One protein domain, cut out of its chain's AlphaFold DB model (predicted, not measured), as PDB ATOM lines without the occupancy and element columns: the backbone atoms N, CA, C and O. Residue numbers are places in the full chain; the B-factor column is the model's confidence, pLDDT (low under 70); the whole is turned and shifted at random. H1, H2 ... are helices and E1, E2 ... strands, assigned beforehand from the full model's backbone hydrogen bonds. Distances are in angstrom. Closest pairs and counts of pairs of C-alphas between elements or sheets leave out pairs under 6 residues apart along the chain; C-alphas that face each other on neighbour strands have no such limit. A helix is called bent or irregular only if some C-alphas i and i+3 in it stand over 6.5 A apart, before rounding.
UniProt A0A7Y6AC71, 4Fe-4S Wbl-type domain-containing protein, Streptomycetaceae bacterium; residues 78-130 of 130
ATOM      1  N   ARG A  78     -44.942  -4.089  14.979       84.94
ATOM      2  CA  ARG A  78     -45.903  -2.986  14.896       84.94
ATOM      3  C   ARG A  78     -45.156  -1.663  14.746       84.94
ATOM      4  O   ARG A  78     -44.091  -1.482  15.328       84.94
ATOM      5  N   GLU A  79     -45.746  -0.714  14.025       92.62
ATOM      6  CA  GLU A  79     -45.268   0.671  13.963       92.62
ATOM      7  C   GLU A  79     -45.683   1.471  15.212       92.62
ATOM      8  O   GLU A  79     -46.843   1.444  15.641       92.62
ATOM      9  N   CYS A  80     -44.735   2.188  15.818       93.50
ATOM     10  CA  CYS A  80     -45.009   3.113  16.918       93.50
ATOM     11  C   CYS A  80     -45.711   4.383  16.426       93.50
ATOM     12  O   CYS A  80     -45.175   5.083  15.579       93.50
ATOM     13  N   ARG A  81     -46.836   4.777  17.035       94.31
ATOM     14  CA  ARG A  81     -47.571   5.989  16.611       94.31
ATOM     15  C   ARG A  81     -46.832   7.308  16.888       94.31
ATOM     16  O   ARG A  81     -47.161   8.329  16.297       94.31
ATOM     17  N   THR A  82     -45.870   7.297  17.809       93.44
ATOM     18  CA  THR A  82     -45.120   8.499  18.204       93.44
ATOM     19  C   THR A  82     -43.813   8.657  17.420       93.44
ATOM     20  O   THR A  82     -43.529   9.744  16.929       93.44
ATOM     21  N   CYS A  83     -43.000   7.597  17.314       94.19
ATOM     22  CA  CYS A  83     -41.694   7.655  16.638       94.19
ATOM     23  C   CYS A  83     -41.674   7.004  15.250       94.19
ATOM     24  O   CYS A  83     -40.640   7.049  14.598       94.19
ATOM     25  N   TYR A  84     -42.777   6.384  14.820       93.38
ATOM     26  CA  TYR A  84     -42.943   5.724  13.517       93.38
ATOM     27  C   TYR A  84     -41.944   4.595  13.215       93.38
ATOM     28  O   TYR A  84     -41.878   4.089  12.104       93.38
ATOM     29  N   GLU A  85     -41.181   4.146  14.212       92.81
ATOM     30  CA  GLU A  85     -40.310   2.981  14.073       92.81
ATOM     31  C   GLU A  85     -41.122   1.690  14.216       92.81
ATOM     32  O   GLU A  85     -41.902   1.535  15.165       92.81
ATOM     33  N   ILE A  86     -40.889   0.749  13.300       89.06
ATOM     34  CA  ILE A  86     -41.380  -0.625  13.395       89.06
ATOM     35  C   ILE A  86     -40.558  -1.356  14.457       89.06
ATOM     36  O   ILE A  86     -39.326  -1.313  14.453       89.06
ATOM     37  N   LYS A  87     -41.244  -1.966  15.422       84.94
ATOM     38  CA  LYS A  87     -40.637  -2.680  16.547       84.94
ATOM     39  C   LYS A  87     -41.450  -3.929  16.886       84.94
ATOM     40  O   LYS A  87     -42.661  -3.937  16.657       84.94
ATOM     41  N   PRO A  88     -40.843  -4.936  17.522       84.38
ATOM     42  CA  PRO A  88     -41.585  -6.069  18.068       84.38
ATOM     43  C   PRO A  88     -42.558  -5.632  19.177       84.38
ATOM     44  O   PRO A  88     -42.287  -4.672  19.912       84.38
ATOM     45  N   LEU A  89     -43.688  -6.330  19.349       83.44
ATOM     46  CA  LEU A  89     -44.748  -5.949  20.298       83.44
ATOM     47  C   LEU A  89     -44.253  -5.864  21.752       83.44
ATOM     48  O   LEU A  89     -44.807  -5.086  22.539       83.44
ATOM     49  N   HIS A  90     -43.196  -6.581  22.144       80.38
ATOM     50  CA  HIS A  90     -42.627  -6.438  23.489       80.38
ATOM     51  C   HIS A  90     -42.013  -5.061  23.755       80.38
ATOM     52  O   HIS A  90     -41.999  -4.621  24.914       80.38
ATOM     53  N   ALA A  91     -41.555  -4.356  22.716       86.25
ATOM     54  CA  ALA A  91     -41.020  -3.001  22.817       86.25
ATOM     55  C   ALA A  91     -42.118  -1.959  23.106       86.25
ATOM     56  O   ALA A  91     -41.817  -0.811  23.452       86.25
ATOM     57  N   PHE A  92     -43.391  -2.357  23.025       89.38
ATOM     58  CA  PHE A  92     -44.541  -1.516  23.329       89.38
ATOM     59  C   PHE A  92     -44.907  -1.544  24.812       89.38
ATOM     60  O   PHE A  92     -44.770  -2.552  25.525       89.38
ATOM     61  N   ALA A  93     -45.342  -0.384  25.305       86.19
ATOM     62  CA  ALA A  93     -45.748  -0.230  26.694       86.19
ATOM     63  C   ALA A  93     -47.030  -1.024  26.971       86.19
ATOM     64  O   ALA A  93     -47.906  -1.127  26.118       86.19
ATOM     65  N   GLN A  94     -47.165  -1.581  28.172       84.69
ATOM     66  CA  GLN A  94     -48.426  -2.198  28.587       84.69
ATOM     67  C   GLN A  94     -49.460  -1.112  28.894       84.69
ATOM     68  O   GLN A  94     -49.111  -0.016  29.352       84.69
ATOM     69  N   TRP A  95     -50.739  -1.391  28.630       78.50
ATOM     70  CA  TRP A  95     -51.792  -0.444  28.994       78.50
ATOM     71  C   TRP A  95     -52.014  -0.419  30.508       78.50
ATOM     72  O   TRP A  95     -52.015   0.656  31.108       78.50
ATOM     73  N   THR A  96     -52.090  -1.605  31.117       75.31
ATOM     74  CA  THR A  96     -52.146  -1.832  32.566       75.31
ATOM     75  C   THR A  96     -51.331  -3.082  32.919       75.31
ATOM     76  O   THR A  96     -51.300  -3.999  32.101       75.31
ATOM     77  N   PRO A  97     -50.746  -3.188  34.130       64.00
ATOM     78  CA  PRO A  97     -49.952  -4.358  34.540       64.00
ATOM     79  C   PRO A  97     -50.721  -5.686  34.477       64.00
ATOM     80  O   PRO A  97     -50.139  -6.747  34.300       64.00
ATOM     81  N   SER A  98     -52.048  -5.622  34.616       59.22
ATOM     82  CA  SER A  98     -52.960  -6.766  34.602       59.22
ATOM     83  C   SER A  98     -53.474  -7.159  33.213       59.22
ATOM     84  O   SER A  98     -54.205  -8.139  33.098       59.22
ATOM     85  N   ARG A  99     -53.143  -6.412  32.148       60.62
ATOM     86  CA  ARG A  99     -53.605  -6.713  30.782       60.62
ATOM     87  C   ARG A  99     -52.414  -7.007  29.882       60.62
ATOM     88  O   ARG A  99     -51.488  -6.210  29.789       60.62
ATOM     89  N   GLN A 100     -52.505  -8.098  29.124       62.25
ATOM     90  CA  GLN A 100     -51.539  -8.406  28.063       62.25
ATOM     91  C   GLN A 100     -51.610  -7.414  26.884       62.25
ATOM     92  O   GLN A 100     -50.703  -7.365  26.057       62.25
ATOM     93  N   ALA A 101     -52.661  -6.586  26.819       70.62
ATOM     94  CA  ALA A 101     -52.832  -5.565  25.795       70.62
ATOM     95  C   ALA A 101     -51.711  -4.506  25.840       70.62
ATOM     96  O   ALA A 101     -51.521  -3.788  26.831       70.62
ATOM     97  N   ARG A 102     -50.989  -4.392  24.721       81.62
ATOM     98  CA  ARG A 102     -49.940  -3.395  24.490       81.62
ATOM     99  C   ARG A 102     -50.530  -2.115  23.895       81.62
ATOM    100  O   ARG A 102     -51.451  -2.167  23.080       81.62
ATOM    101  N   ARG A 103     -49.979  -0.968  24.291       86.81
ATOM    102  CA  ARG A 103     -50.252   0.347  23.696       86.81
ATOM    103  C   ARG A 103     -49.776   0.389  22.237       86.81
ATOM    104  O   ARG A 103     -49.038  -0.481  21.783       86.81
ATOM    105  N   TYR A 104     -50.183   1.434  21.522       90.19
ATOM    106  CA  TYR A 104     -49.648   1.775  20.196       90.19
ATOM    107  C   TYR A 104     -48.348   2.592  20.265       90.19
ATOM    108  O   TYR A 104     -47.716   2.826  19.241       90.19
ATOM    109  N   ASP A 105     -47.936   2.994  21.468       92.12
ATOM    110  CA  ASP A 105     -46.695   3.722  21.706       92.12
ATOM    111  C   ASP A 105     -45.635   2.806  22.322       92.12
ATOM    112  O   ASP A 105     -45.907   2.004  23.232       92.12
ATOM    113  N   CYS A 106     -44.400   2.946  21.840       93.19
ATOM    114  CA  CYS A 106     -43.268   2.206  22.371       93.19
ATOM    115  C   CYS A 106     -42.931   2.659  23.804       93.19
ATOM    116  O   CYS A 106     -43.245   3.779  24.225       93.19
ATOM    117  N   ARG A 107     -42.266   1.796  24.583       91.38
ATOM    118  CA  ARG A 107     -41.876   2.107  25.973       91.38
ATOM    119  C   ARG A 107     -41.014   3.366  26.070       91.38
ATOM    120  O   ARG A 107     -41.168   4.116  27.030       91.38
ATOM    121  N   ALA A 108     -40.147   3.604  25.084       92.44
ATOM    122  CA  ALA A 108     -39.292   4.786  25.036       92.44
ATOM    123  C   ALA A 108     -40.117   6.077  24.906       92.44
ATOM    124  O   ALA A 108     -39.936   6.989  25.711       92.44
ATOM    125  N   CYS A 109     -41.078   6.118  23.977       93.44
ATOM    126  CA  CYS A 109     -41.968   7.268  23.797       93.44
ATOM    127  C   CYS A 109     -42.838   7.520  25.033       93.44
ATOM    128  O   CYS A 109     -42.963   8.660  25.474       93.44
ATOM    129  N   VAL A 110     -43.372   6.467  25.665       92.06
ATOM    130  CA  VAL A 110     -44.139   6.619  26.914       92.06
ATOM    131  C   VAL A 110     -43.259   7.139  28.057       92.06
ATOM    132  O   VAL A 110     -43.693   8.000  28.820       92.06
ATOM    133  N   ALA A 111     -42.025   6.649  28.186       89.62
ATOM    134  CA  ALA A 111     -41.088   7.135  29.197       89.62
ATOM    135  C   ALA A 111     -40.678   8.595  28.952       89.62
ATOM    136  O   ALA A 111     -40.525   9.359  29.902       89.62
ATOM    137  N   GLN A 112     -40.514   8.997  27.690       89.81
ATOM    138  CA  GLN A 112     -40.245  10.384  27.322       89.81
ATOM    139  C   GLN A 112     -41.424  11.296  27.671       89.81
ATOM    140  O   GLN A 112     -41.215  12.285  28.363       89.81
ATOM    141  N   ALA A 113     -42.651  10.921  27.300       87.75
ATOM    142  CA  ALA A 113     -43.851  11.696  27.619       87.75
ATOM    143  C   ALA A 113     -44.054  11.885  29.133       87.75
ATOM    144  O   ALA A 113     -44.420  12.971  29.571       87.75
ATOM    145  N   ARG A 114     -43.771  10.854  29.945       85.69
ATOM    146  CA  ARG A 114     -43.817  10.968  31.415       85.69
ATOM    147  C   ARG A 114     -42.794  11.966  31.947       85.69
ATOM    148  O   ARG A 114     -43.159  12.836  32.718       85.69
ATOM    149  N   ARG A 115     -41.543  11.881  31.480       83.06
ATOM    150  CA  ARG A 115     -40.486  12.822  31.880       83.06
ATOM    151  C   ARG A 115     -40.825  14.266  31.515       83.06
ATOM    152  O   ARG A 115     -40.547  15.155  32.306       83.06
ATOM    153  N   SER A 116     -41.429  14.490  30.348       80.19
ATOM    154  CA  SER A 116     -41.901  15.818  29.945       80.19
ATOM    155  C   SER A 116     -43.038  16.317  30.839       80.19
ATOM    156  O   SER A 116     -42.973  17.443  31.308       80.19
ATOM    157  N   ALA A 117     -44.025  15.472  31.151       77.31
ATOM    158  CA  ALA A 117     -45.125  15.845  32.043       77.31
ATOM    159  C   ALA A 117     -44.654  16.146  33.477       77.31
ATOM    160  O   ALA A 117     -45.129  17.097  34.091       77.31
ATOM    161  N   ASP A 118     -43.704  15.366  33.999       75.12
ATOM    162  CA  ASP A 118     -43.110  15.604  35.318       75.12
ATOM    163  C   ASP A 118     -42.323  16.926  35.340       75.12
ATOM    164  O   ASP A 118     -42.396  17.676  36.315       75.12
ATOM    165  N   ALA A 119     -41.604  17.243  34.256       71.50
ATOM    166  CA  ALA A 119     -40.903  18.515  34.108       71.50
ATOM    167  C   ALA A 119     -41.875  19.706  34.037       71.50
ATOM    168  O   ALA A 119     -41.673  20.689  34.748       71.50
ATOM    169  N   ASP A 120     -42.955  19.603  33.256       72.19
ATOM    170  CA  ASP A 120     -43.984  20.648  33.149       72.19
ATOM    171  C   ASP A 120     -44.708  20.879  34.488       72.19
ATOM    172  O   ASP A 120     -44.970  22.020  34.879       72.19
ATOM    173  N   ALA A 121     -44.991  19.805  35.236       73.31
ATOM    174  CA  ALA A 121     -45.585  19.892  36.568       73.31
ATOM    175  C   ALA A 121     -44.648  20.583  37.573       73.31
ATOM    176  O   ALA A 121     -45.108  21.381  38.393       73.31
ATOM    177  N   LEU A 122     -43.340  20.315  37.490       72.94
ATOM    178  CA  LEU A 122     -42.334  20.975  38.323       72.94
ATOM    179  C   LEU A 122     -42.246  22.477  38.012       72.94
ATOM    180  O   LEU A 122     -42.240  23.285  38.937       72.94
ATOM    181  N   ILE A 123     -42.228  22.850  36.727       73.88
ATOM    182  CA  ILE A 123     -42.216  24.255  36.286       73.88
ATOM    183  C   ILE A 123     -43.466  24.979  36.800       73.88
ATOM    184  O   ILE A 123     -43.352  26.010  37.460       73.88
ATOM    185  N   THR A 124     -44.647  24.384  36.615       73.94
ATOM    186  CA  THR A 124     -45.919  24.959  37.084       73.94
ATOM    187  C   THR A 124     -45.935  25.160  38.607       73.94
ATOM    188  O   THR A 124     -46.415  26.181  39.099       73.94
ATOM    189  N   ALA A 125     -45.383  24.213  39.376       71.06
ATOM    190  CA  ALA A 125     -45.281  24.330  40.832       71.06
ATOM    191  C   ALA A 125     -44.323  25.452  41.275       71.06
ATOM    192  O   ALA A 125     -44.564  26.100  42.294       71.06
ATOM    193  N   MET A 126     -43.259  25.712  40.509       67.38
ATOM    194  CA  MET A 126     -42.329  26.813  40.775       67.38
ATOM    195  C   MET A 126     -42.938  28.186  40.447       67.38
ATOM    196  O   MET A 126     -42.689  29.145  41.175       67.38
ATOM    197  N   GLU A 127     -43.760  28.289  39.400       70.12
ATOM    198  CA  GLU A 127     -44.390  29.552  38.981       70.12
ATOM    199  C   GLU A 127     -45.588  29.964  39.860       70.12
ATOM    200  O   GLU A 127     -45.885  31.150  39.972       70.12
ATOM    201  N   GLY A 128     -46.241  29.017  40.544       56.66
ATOM    202  CA  GLY A 128     -47.381  29.276  41.439       56.66
ATOM    203  C   GLY A 128     -47.043  29.766  42.857       56.66
ATOM    204  O   GLY A 128     -47.947  29.858  43.683       56.66
ATOM    205  N   THR A 129     -45.771  30.051  43.165       54.88
ATOM    206  CA  THR A 129     -45.310  30.470  44.512       54.88
ATOM    207  C   THR A 129     -44.966  31.972  44.591       54.88
ATOM    208  O   THR A 129     -44.049  32.357  45.315       54.88
ATOM    209  N   GLN A 130     -45.665  32.828  43.835       51.16
ATOM    210  CA  GLN A 130     -45.534  34.298  43.903       51.16
ATOM    211  C   GLN A 130     -46.738  34.955  44.573       51.16
ATOM    212  O   GLN A 130     -47.881  34.551  44.261       51.16
TER     213      GLN A 130
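Overview. This is residues 78 to 130 of the 130 residues of the protein "4Fe-4S Wbl-type domain-containing protein" of Streptomycetaceae bacterium (UniProt A0A7Y6AC71). A small head with one long straight helical arm: the short hairpin E2 and E3 and the folded-back stretch that ends in E1 make the head, and H1 leads out of it, with residues 112 to 130 sticking out free. The head, without the free stretch, has 34 residues and spans 26 by 17 by 11 A. The printed part has 53 residues, with three named strands and one named helix in the order E1, E2, E3, H1; E2 and E3 form an antiparallel sheet of two strands, and the class is mixed, helices and strands. The whole is only just loose, close to extended, with a radius of gyration of the C-alphas of 14.8 A and spans of 48 by 26 by 11 A, the arm making the length.

Arrangement. The sheet is the hairpin of E2, residues 92 to 94, and E3, residues 102 to 106, antiparallel with an angle of 135 degrees between their directions. C-alphas 92 and 106, which face each other, are 4.0 A apart. Across the pair, N 93 and O 105 at 3.2 A and N 103 and O 93 at 2.8 A are within hydrogen-bond range. H1, residues 107 to 127, follows E3 through a tight link with 0 residues between them. The closest C-alphas of E2 and H1, those of Ala 93 and Arg 107, are 4.6 A apart, while the centres of the two elements are 18.5 A apart. Every O i to N i+4 pair in H1 is within hydrogen-bond range. E1, residues 86 to 88, pairs with no named strand, but residues 78 to 79 pair with its residues 86 to 87, antiparallel. E1 and E2 meet only through their link, which is tight, with 3 residues. E1 and E3 are only just apart, their closest C-alphas at 8.0 A. E1 and H1 are apart.

Along the chain. E2 runs from Phe 92 to Gln 94 and E3 from Arg 102 to Cys 106, which is 9.0 A long from first to last C-alpha. C-alpha 92 is at (-44.541, -1.516, 23.329). H1 runs from Arg 107, with its C-alpha at (-41.876, 2.107, 25.973), to Glu 127, with its C-alpha at (-44.390, 29.552, 38.981), a length of 30.5 A; it is not bent. E1 runs from Ile 86 to Pro 88, 7.2 A.

Size, cuts and confidence. The two C-alphas farthest apart, those of Pro 88 and Gln 130, are 48.1 A apart. The printed part has no cut and ends at residue 130, the chain's last residue. The link from E2 to E3 is short, with 7 residues, and no link is long. The mean pLDDT of the printed part is 80.6; residues 97 to 100, 126 and 128 to 130 are under 70.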